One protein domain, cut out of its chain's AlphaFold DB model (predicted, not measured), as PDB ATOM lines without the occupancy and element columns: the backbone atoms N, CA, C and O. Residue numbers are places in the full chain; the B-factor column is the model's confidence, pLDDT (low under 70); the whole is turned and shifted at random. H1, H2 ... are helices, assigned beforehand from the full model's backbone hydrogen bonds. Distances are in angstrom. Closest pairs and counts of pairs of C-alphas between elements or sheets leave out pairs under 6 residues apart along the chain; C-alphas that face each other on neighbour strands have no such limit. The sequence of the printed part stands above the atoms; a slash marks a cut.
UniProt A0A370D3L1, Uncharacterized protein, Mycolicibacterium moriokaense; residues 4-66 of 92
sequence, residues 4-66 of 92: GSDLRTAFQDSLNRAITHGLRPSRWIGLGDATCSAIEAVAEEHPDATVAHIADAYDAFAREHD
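This is residues 4 to 66 of the 92 residues of an uncharacterized protein of Mycolicibacterium moriokaense (UniProt A0A370D3L1). Three helices lie side by side with only small tilts between them, their centres forming a triangle: H2 and H3 make a helical hairpin, and H1, the longest, runs the same way as H2 beside it. Between H1 and H2 the long link, residues 22 to 32, travels back along the length of the bundle, whereas a tight turn joins H2 to H3. The printed part has 63 residues, with three named helices in the order H1, H2, H3 and no named strand; the class is all helix. It is compact, with a radius of gyration of the C-alphas of 10.4 A, and elongated in outline, spanning 30 by 19 by 17 A.

H1, residues 4 to 21, H2, residues 33 to 45, and H3, residues 51 to 65, form a bundle, a set of helices side by side. H1 touches H2, with the C-alphas of Ala 18 and Ala 43 the closest at 4.6 A. H1 touches H2 with residues 14 to 21 alone, and H2 touches H1 with residues 39 to 43 alone. The two run the same way at a shallow tilt of 20 degrees. H2 touches H3, with the C-alphas of Ala 38 and Ala 57 the closest at 4.8 A. They run opposite ways at a shallow tilt of 11 degrees and are a helical hairpin. H1 and H3 are close but not clearly touching: their closest C-alphas, those of Leu 15 and Ile 54, are 7.9 A apart. These two run opposite ways at a shallow tilt of 24 degrees. In H1, H2 and H3 every O i to N i+4 pair is within hydrogen-bond range.

H1 begins at C-alpha 4, at (2.424, 2.115, -34.155), and measures 25.8 A from first to last C-alpha over its 18 residues. H2 has 13 residues and is 18.5 A long, starting at C-alpha 33, at (-0.442, 9.601, -49.165). H3 has 15 residues and is 21.1 A long, ending at C-alpha 65, at (2.920, 0.586, -42.707).

The two C-alphas farthest apart, those of Gly 4 and Asp 48, are 30.6 A from each other, while the first and last printed C-alphas, of Gly 4 and Asp 66, are 10.5 A apart. The printed part has no cut. The link from H1 to H2 is long, with 11 residues, and the link from H2 to H3 is tight, with 5. The mean pLDDT of the printed part is 73.3, and 16 residues are under 70: residues 4 to 5, 23 to 32, 46 to 47 and 65 to 66.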
ATOM      1  N   GLY A   4       3.258   2.815 -33.166       54.31
ATOM      2  CA  GLY A   4       2.424   2.115 -34.155       54.31
ATOM      3  C   GLY A   4       0.931   2.083 -33.803       54.31
ATOM      4  O   GLY A   4       0.081   2.106 -34.693       54.31
ATOM      5  N   SER A   5       0.595   2.076 -32.509       62.50
ATOM      6  CA  SER A   5      -0.795   1.982 -32.036       62.50
ATOM      7  C   SER A   5      -1.539   3.315 -32.149       62.50
ATOM      8  O   SER A   5      -2.730   3.336 -32.475       62.50
ATOM      9  N   ASP A   6      -0.836   4.433 -31.949       71.56
ATOM     10  CA  ASP A   6      -1.398   5.784 -32.068       71.56
ATOM     11  C   ASP A   6      -1.833   6.092 -33.511       71.56
ATOM     12  O   ASP A   6      -2.918   6.629 -33.745       71.56
ATOM     13  N   LEU A   7      -1.032   5.667 -34.494       73.25
ATOM     14  CA  LEU A   7      -1.294   5.891 -35.920       73.25
ATOM     15  C   LEU A   7      -2.499   5.085 -36.420       73.25
ATOM     16  O   LEU A   7      -3.379   5.623 -37.092       73.25
ATOM     17  N   ARG A   8      -2.600   3.813 -36.011       74.25
ATOM     18  CA  ARG A   8      -3.755   2.957 -36.320       74.25
ATOM     19  C   ARG A   8      -5.046   3.470 -35.676       74.25
ATOM     20  O   ARG A   8      -6.127   3.321 -36.245       74.25
ATOM     21  N   THR A   9      -4.958   4.057 -34.485       76.81
ATOM     22  CA  THR A   9      -6.117   4.649 -33.799       76.81
ATOM     23  C   THR A   9      -6.589   5.910 -34.522       76.81
ATOM     24  O   THR A   9      -7.782   6.063 -34.776       76.81
ATOM     25  N   ALA A  10      -5.660   6.771 -34.945       76.69
ATOM     26  CA  ALA A  10      -5.986   7.989 -35.681       76.69
ATOM     27  C   ALA A  10      -6.517   7.718 -37.106       76.69
ATOM     28  O   ALA A  10      -7.406   8.430 -37.582       76.69
ATOM     29  N   PHE A  11      -6.034   6.654 -37.759       75.19
ATOM     30  CA  PHE A  11      -6.608   6.128 -39.003       75.19
ATOM     31  C   PHE A  11      -8.071   5.717 -38.818       75.19
ATOM     32  O   PHE A  11      -8.938   6.172 -39.561       75.19
ATOM     33  N   GLN A  12      -8.358   4.900 -37.801       79.31
ATOM     34  CA  GLN A  12      -9.714   4.419 -37.534       79.31
ATOM     35  C   GLN A  12     -10.684   5.559 -37.196       79.31
ATOM     36  O   GLN A  12     -11.810   5.537 -37.687       79.31
ATOM     37  N   ASP A  13     -10.260   6.565 -36.421       81.81
ATOM     38  CA  ASP A  13     -11.087   7.749 -36.126       81.81
ATOM     39  C   ASP A  13     -11.408   8.543 -37.403       81.81
ATOM     40  O   ASP A  13     -12.561   8.905 -37.654       81.81
ATOM     41  N   SER A  14     -10.402   8.737 -38.264       75.62
ATOM     42  CA  SER A  14     -10.560   9.439 -39.544       75.62
ATOM     43  C   SER A  14     -11.479   8.681 -40.501       75.62
ATOM     44  O   SER A  14     -12.377   9.276 -41.093       75.62
ATOM     45  N   LEU A  15     -11.308   7.361 -40.611       75.88
ATOM     46  CA  LEU A  15     -12.141   6.500 -41.445       75.88
ATOM     47  C   LEU A  15     -13.587   6.459 -40.938       75.88
ATOM     48  O   LEU A  15     -14.525   6.551 -41.725       75.88
ATOM     49  N   ASN A  16     -13.787   6.393 -39.619       80.25
ATOM     50  CA  ASN A  16     -15.120   6.435 -39.027       80.25
ATOM     51  C   ASN A  16     -15.831   7.763 -39.339       80.25
ATOM     52  O   ASN A  16     -17.012   7.765 -39.686       80.25
ATOM     53  N   ARG A  17     -15.106   8.886 -39.307       77.88
ATOM     54  CA  ARG A  17     -15.621  10.199 -39.719       77.88
ATOM     55  C   ARG A  17     -15.907  10.303 -41.214       77.88
ATOM     56  O   ARG A  17     -16.906  10.921 -41.576       77.88
ATOM     57  N   ALA A  18     -15.096   9.684 -42.064       76.31
ATOM     58  CA  ALA A  18     -15.359   9.609 -43.499       76.31
ATOM     59  C   ALA A  18     -16.642   8.815 -43.793       76.31
ATOM     60  O   ALA A  18     -17.510   9.303 -44.506       76.31
ATOM     61  N   ILE A  19     -16.819   7.652 -43.159       75.75
ATOM     62  CA  ILE A  19     -17.997   6.788 -43.351       75.75
ATOM     63  C   ILE A  19     -19.262   7.382 -42.722       75.75
ATOM     64  O   ILE A  19     -20.351   7.174 -43.232       75.75
ATOM     65  N   THR A  20     -19.151   8.085 -41.595       77.50
ATOM     66  CA  THR A  20     -20.332   8.581 -40.861       77.50
ATOM     67  C   THR A  20     -20.753   9.980 -41.312       77.50
ATOM     68  O   THR A  20     -21.929  10.334 -41.247       77.50
ATOM     69  N   HIS A  21     -19.792  10.806 -41.730       74.62
ATOM     70  CA  HIS A  21     -20.012  12.226 -42.004       74.62
ATOM     71  C   HIS A  21     -19.514  12.682 -43.382       74.62
ATOM     72  O   HIS A  21     -19.694  13.855 -43.705       74.62
ATOM     73  N   GLY A  22     -18.875  11.818 -44.181       70.88
ATOM     74  CA  GLY A  22     -18.230  12.225 -45.435       70.88
ATOM     75  C   GLY A  22     -17.056  13.185 -45.217       70.88
ATOM     76  O   GLY A  22     -16.751  14.014 -46.072       70.88
ATOM     77  N   LEU A  23     -16.427  13.153 -44.036       69.50
ATOM     78  CA  LEU A  23     -15.353  14.082 -43.689       69.50
ATOM     79  C   LEU A  23     -13.992  13.550 -44.134       69.50
ATOM     80  O   LEU A  23     -13.592  12.448 -43.764       69.50
ATOM     81  N   ARG A  24     -13.267  14.377 -44.894       66.00
ATOM     82  CA  ARG A  24     -11.918  14.063 -45.372       66.00
ATOM     83  C   ARG A  24     -10.915  13.980 -44.214       66.00
ATOM     84  O   ARG A  24     -11.011  14.765 -43.261       66.00
ATOM     85  N   PRO A  25      -9.936  13.064 -44.296       63.97
ATOM     86  CA  PRO A  25      -8.911  12.929 -43.277       63.97
ATOM     87  C   PRO A  25      -8.076  14.209 -43.208       63.97
ATOM     88  O   PRO A  25      -7.752  14.839 -44.216       63.97
ATOM     89  N   SER A  26      -7.689  14.602 -41.999       62.69
ATOM     90  CA  SER A  26      -6.711  15.675 -41.849       62.69
ATOM     91  C   SER A  26      -5.342  15.137 -42.263       62.69
ATOM     92  O   SER A  26      -4.791  14.278 -41.582       62.69
ATOM     93  N   ARG A  27      -4.757  15.685 -43.337       59.50
ATOM     94  CA  ARG A  27      -3.424  15.333 -43.889       59.50
ATOM     95  C   ARG A  27      -2.249  15.447 -42.891       59.50
ATOM     96  O   ARG A  27      -1.096  15.230 -43.234       59.50
ATOM     97  N   TRP A  28      -2.529  15.830 -41.651       57.00
ATOM     98  CA  TRP A  28      -1.571  16.142 -40.597       57.00
ATOM     99  C   TRP A  28      -1.193  14.934 -39.729       57.00
ATOM    100  O   TRP A  28      -0.305  15.050 -38.892       57.00
ATOM    101  N   ILE A  29      -1.845  13.781 -39.909       63.28
ATOM    102  CA  ILE A  29      -1.735  12.634 -38.987       63.28
ATOM    103  C   ILE A  29      -0.481  11.770 -39.258       63.28
ATOM    104  O   ILE A  29      -0.219  10.800 -38.559       63.28
ATOM    105  N   GLY A  30       0.346  12.126 -40.248       63.78
ATOM    106  CA  GLY A  30       1.504  11.306 -40.632       63.78
ATOM    107  C   GLY A  30       1.106   9.980 -41.289       63.78
ATOM    108  O   GLY A  30       1.931   9.079 -41.391       63.78
ATOM    109  N   LEU A  31      -0.155   9.877 -41.723       68.19
ATOM    110  CA  LEU A  31      -0.628   8.836 -42.624       68.19
ATOM    111  C   LEU A  31       0.024   9.021 -43.988       68.19
ATOM    112  O   LEU A  31       0.235  10.149 -44.442       68.19
ATOM    113  N   GLY A  32       0.320   7.900 -44.629       69.00
ATOM    114  CA  GLY A  32       0.833   7.896 -45.980       69.00
ATOM    115  C   GLY A  32      -0.178   8.432 -47.004       69.00
ATOM    116  O   GLY A  32      -1.387   8.519 -46.751       69.00
ATOM    117  N   ASP A  33       0.340   8.888 -48.147       74.44
ATOM    118  CA  ASP A  33      -0.442   9.601 -49.165       74.44
ATOM    119  C   ASP A  33      -1.486   8.673 -49.808       74.44
ATOM    120  O   ASP A  33      -2.611   9.103 -50.067       74.44
ATOM    121  N   ALA A  34      -1.167   7.378 -49.951       73.38
ATOM    122  CA  ALA A  34      -2.109   6.389 -50.475       73.38
ATOM    123  C   ALA A  34      -3.276   6.156 -49.504       73.38
ATOM    124  O   ALA A  34      -4.434   6.125 -49.919       73.38
ATOM    125  N   THR A  35      -2.987   6.077 -48.205       76.81
ATOM    126  CA  THR A  35      -4.011   5.913 -47.169       76.81
ATOM    127  C   THR A  35      -4.953   7.115 -47.104       76.81
ATOM    128  O   THR A  35      -6.168   6.944 -47.007       76.81
ATOM    129  N   CYS A  36      -4.425   8.344 -47.181       76.38
ATOM    130  CA  CYS A  36      -5.276   9.538 -47.233       76.38
ATOM    131  C   CYS A  36      -6.183   9.530 -48.468       76.38
ATOM    132  O   CYS A  36      -7.375   9.798 -48.336       76.38
ATOM    133  N   SER A  37      -5.638   9.172 -49.633       79.12
ATOM    134  CA  SER A  37      -6.395   9.137 -50.886       79.12
ATOM    135  C   SER A  37      -7.549   8.126 -50.838       79.12
ATOM    136  O   SER A  37      -8.662   8.443 -51.252       79.12
ATOM    137  N   ALA A  38      -7.332   6.953 -50.234       78.81
ATOM    138  CA  ALA A  38      -8.380   5.949 -50.064       78.81
ATOM    139  C   ALA A  38      -9.501   6.410 -49.109       78.81
ATOM    140  O   ALA A  38     -10.681   6.219 -49.394       78.81
ATOM    141  N   ILE A  39      -9.168   7.077 -47.995       78.00
ATOM    142  CA  ILE A  39     -10.186   7.644 -47.088       78.00
ATOM    143  C   ILE A  39     -10.940   8.802 -47.767       78.00
ATOM    144  O   ILE A  39     -12.139   8.964 -47.543       78.00
ATOM    145  N   GLU A  40     -10.274   9.608 -48.602       79.50
ATOM    146  CA  GLU A  40     -10.947  10.638 -49.404       79.50
ATOM    147  C   GLU A  40     -11.949  10.023 -50.383       79.50
ATOM    148  O   GLU A  40     -13.079  10.500 -50.429       79.50
ATOM    149  N   ALA A  41     -11.602   8.928 -51.065       77.12
ATOM    150  CA  ALA A  41     -12.536   8.207 -51.932       77.12
ATOM    151  C   ALA A  41     -13.762   7.692 -51.154       77.12
ATOM    152  O   ALA A  41     -14.898   7.908 -51.574       77.12
ATOM    153  N   VAL A  42     -13.558   7.115 -49.962       76.19
ATOM    154  CA  VAL A  42     -14.655   6.707 -49.058       76.19
ATOM    155  C   VAL A  42     -15.552   7.899 -48.695       76.19
ATOM    156  O   VAL A  42     -16.774   7.766 -48.656       76.19
ATOM    157  N   ALA A  43     -14.962   9.065 -48.419       77.81
ATOM    158  CA  ALA A  43     -15.707  10.272 -48.076       77.81
ATOM    159  C   ALA A  43     -16.473  10.862 -49.273       77.81
ATOM    160  O   ALA A  43     -17.564  11.397 -49.082       77.81
ATOM    161  N   GLU A  44     -15.924  10.776 -50.487       75.69
ATOM    162  CA  GLU A  44     -16.566  11.259 -51.718       75.69
ATOM    163  C   GLU A  44     -17.717  10.360 -52.174       75.69
ATOM    164  O   GLU A  44     -18.726  10.865 -52.664       75.69
ATOM    165  N   GLU A  45     -17.599   9.049 -51.973       75.25
ATOM    166  CA  GLU A  45     -18.657   8.095 -52.318       75.25
ATOM    167  C   GLU A  45     -19.715   7.942 -51.223       75.25
ATOM    168  O   GLU A  45     -20.751   7.314 -51.436       75.25
ATOM    169  N   HIS A  46     -19.521   8.552 -50.051       69.44
ATOM    170  CA  HIS A  46     -20.550   8.616 -49.020       69.44
ATOM    171  C   HIS A  46     -21.805   9.354 -49.535       69.44
ATOM    172  O   HIS A  46     -21.694  10.475 -50.042       69.44
ATOM    173  N   PRO A  47     -23.028   8.803 -49.359       60.25
ATOM    174  CA  PRO A  47     -23.414   7.692 -48.474       60.25
ATOM    175  C   PRO A  47     -23.422   6.285 -49.101       60.25
ATOM    176  O   PRO A  47     -23.792   5.335 -48.417       60.25
ATOM    177  N   ASP A  48     -23.033   6.132 -50.367       70.50
ATOM    178  CA  ASP A  48     -22.972   4.834 -51.063       70.50
ATOM    179  C   ASP A  48     -21.648   4.085 -50.820       70.50
ATOM    180  O   ASP A  48     -21.444   2.984 -51.324       70.50
ATOM    181  N   ALA A  49     -20.744   4.665 -50.023       71.12
ATOM    182  CA  ALA A  49     -19.448   4.096 -49.680       71.12
ATOM    183  C   ALA A  49     -19.575   2.634 -49.216       71.12
ATOM    184  O   ALA A  49     -19.983   2.321 -48.095       71.12
ATOM    185  N   THR A  50     -19.224   1.719 -50.116       75.00
ATOM    186  CA  THR A  50     -19.328   0.281 -49.872       75.00
ATOM    187  C   THR A  50     -18.169  -0.257 -49.035       75.00
ATOM    188  O   THR A  50     -17.093   0.333 -48.928       75.00
ATOM    189  N   VAL A  51     -18.367  -1.461 -48.490       76.06
ATOM    190  CA  VAL A  51     -17.344  -2.229 -47.758       76.06
ATOM    191  C   VAL A  51     -16.049  -2.423 -48.560       76.06
ATOM    192  O   VAL A  51     -14.992  -2.592 -47.960       76.06
ATOM    193  N   ALA A  52     -16.117  -2.366 -49.895       76.38
ATOM    194  CA  ALA A  52     -14.950  -2.426 -50.770       76.38
ATOM    195  C   ALA A  52     -14.027  -1.208 -50.593       76.38
ATOM    196  O   ALA A  52     -12.821  -1.387 -50.484       76.38
ATOM    197  N   HIS A  53     -14.581   0.002 -50.461       75.12
ATOM    198  CA  HIS A  53     -13.797   1.222 -50.227       75.12
ATOM    199  C   HIS A  53     -13.141   1.230 -48.844       75.12
ATOM    200  O   HIS A  53     -12.011   1.682 -48.675       75.12
ATOM    201  N   ILE A  54     -13.825   0.663 -47.848       78.12
ATOM    202  CA  ILE A  54     -13.270   0.485 -46.500       78.12
ATOM    203  C   ILE A  54     -12.105  -0.516 -46.535       78.12
ATOM    204  O   ILE A  54     -11.077  -0.282 -45.901       78.12
ATOM    205  N   ALA A  55     -12.253  -1.622 -47.274       80.00
ATOM    206  CA  ALA A  55     -11.200  -2.619 -47.439       80.00
ATOM    207  C   ALA A  55      -9.980  -2.053 -48.184       80.00
ATOM    208  O   ALA A  55      -8.856  -2.299 -47.757       80.00
ATOM    209  N   ASP A  56     -10.202  -1.248 -49.226       79.88
ATOM    210  CA  ASP A  56      -9.145  -0.567 -49.983       79.88
ATOM    211  C   ASP A  56      -8.336   0.399 -49.099       79.88
ATOM    212  O   ASP A  56      -7.108   0.364 -49.094       79.88
ATOM    213  N   ALA A  57      -9.004   1.169 -48.229       80.56
ATOM    214  CA  ALA A  57      -8.323   2.039 -47.266       80.56
ATOM    215  C   ALA A  57      -7.457   1.266 -46.255       80.56
ATOM    216  O   ALA A  57      -6.381   1.731 -45.873       80.56
ATOM    217  N   TYR A  58      -7.908   0.086 -45.822       79.81
ATOM    218  CA  TYR A  58      -7.119  -0.794 -44.956       79.81
ATOM    219  C   TYR A  58      -5.939  -1.438 -45.694       79.81
ATOM    220  O   TYR A  58      -4.865  -1.547 -45.103       79.81
ATOM    221  N   ASP A  59      -6.116  -1.836 -46.957       80.38
ATOM    222  CA  ASP A  59      -5.036  -2.362 -47.799       80.38
ATOM    223  C   ASP A  59      -3.960  -1.298 -48.036       80.38
ATOM    224  O   ASP A  59      -2.783  -1.563 -47.813       80.38
ATOM    225  N   ALA A  60      -4.353  -0.063 -48.364       80.81
ATOM    226  CA  ALA A  60      -3.429   1.056 -48.537       80.81
ATOM    227  C   ALA A  60      -2.624   1.347 -47.258       80.81
ATOM    228  O   ALA A  60      -1.401   1.495 -47.320       80.81
ATOM    229  N   PHE A  61      -3.287   1.354 -46.095       74.69
ATOM    230  CA  PHE A  61      -2.619   1.529 -44.804       74.69
ATOM    231  C   PHE A  61      -1.653   0.381 -44.500       74.69
ATOM    232  O   PHE A  61      -0.520   0.629 -44.090       74.69
ATOM    233  N   ALA A  62      -2.070  -0.866 -44.736       78.81
ATOM    234  CA  ALA A  62      -1.198  -2.024 -44.596       78.81
ATOM    235  C   ALA A  62      -0.013  -1.929 -45.565       78.81
ATOM    236  O   ALA A  62       1.119  -2.108 -45.163       78.81
ATOM    237  N   ARG A  63      -0.207  -1.533 -46.820       75.50
ATOM    238  CA  ARG A  63       0.886  -1.429 -47.792       75.50
ATOM    239  C   ARG A  63       1.923  -0.361 -47.438       75.50
ATOM    240  O   ARG A  63       3.087  -0.504 -47.807       75.50
ATOM    241  N   GLU A  64       1.512   0.716 -46.769       70.38
ATOM    242  CA  GLU A  64       2.410   1.800 -46.348       70.38
ATOM    243  C   GLU A  64       3.078   1.549 -44.986       70.38
ATOM    244  O   GLU A  64       4.200   2.011 -44.776       70.38
ATOM    245  N   HIS A  65       2.424   0.822 -44.072       68.50
ATOM    246  CA  HIS A  65       2.920   0.586 -42.707       68.50
ATOM    247  C   HIS A  65       3.388  -0.843 -42.417       68.50
ATOM    248  O   HIS A  65       4.138  -1.048 -41.461       68.50
ATOM    249  N   ASP A  66       2.994  -1.814 -43.227       64.06
ATOM    250  CA  ASP A  66       3.543  -3.160 -43.218       64.06
ATOM    251  C   ASP A  66       4.851  -3.101 -44.014       64.06
ATOM    252  O   ASP A  66       4.910  -3.200 -45.243       64.06
TER     253      ASP A  66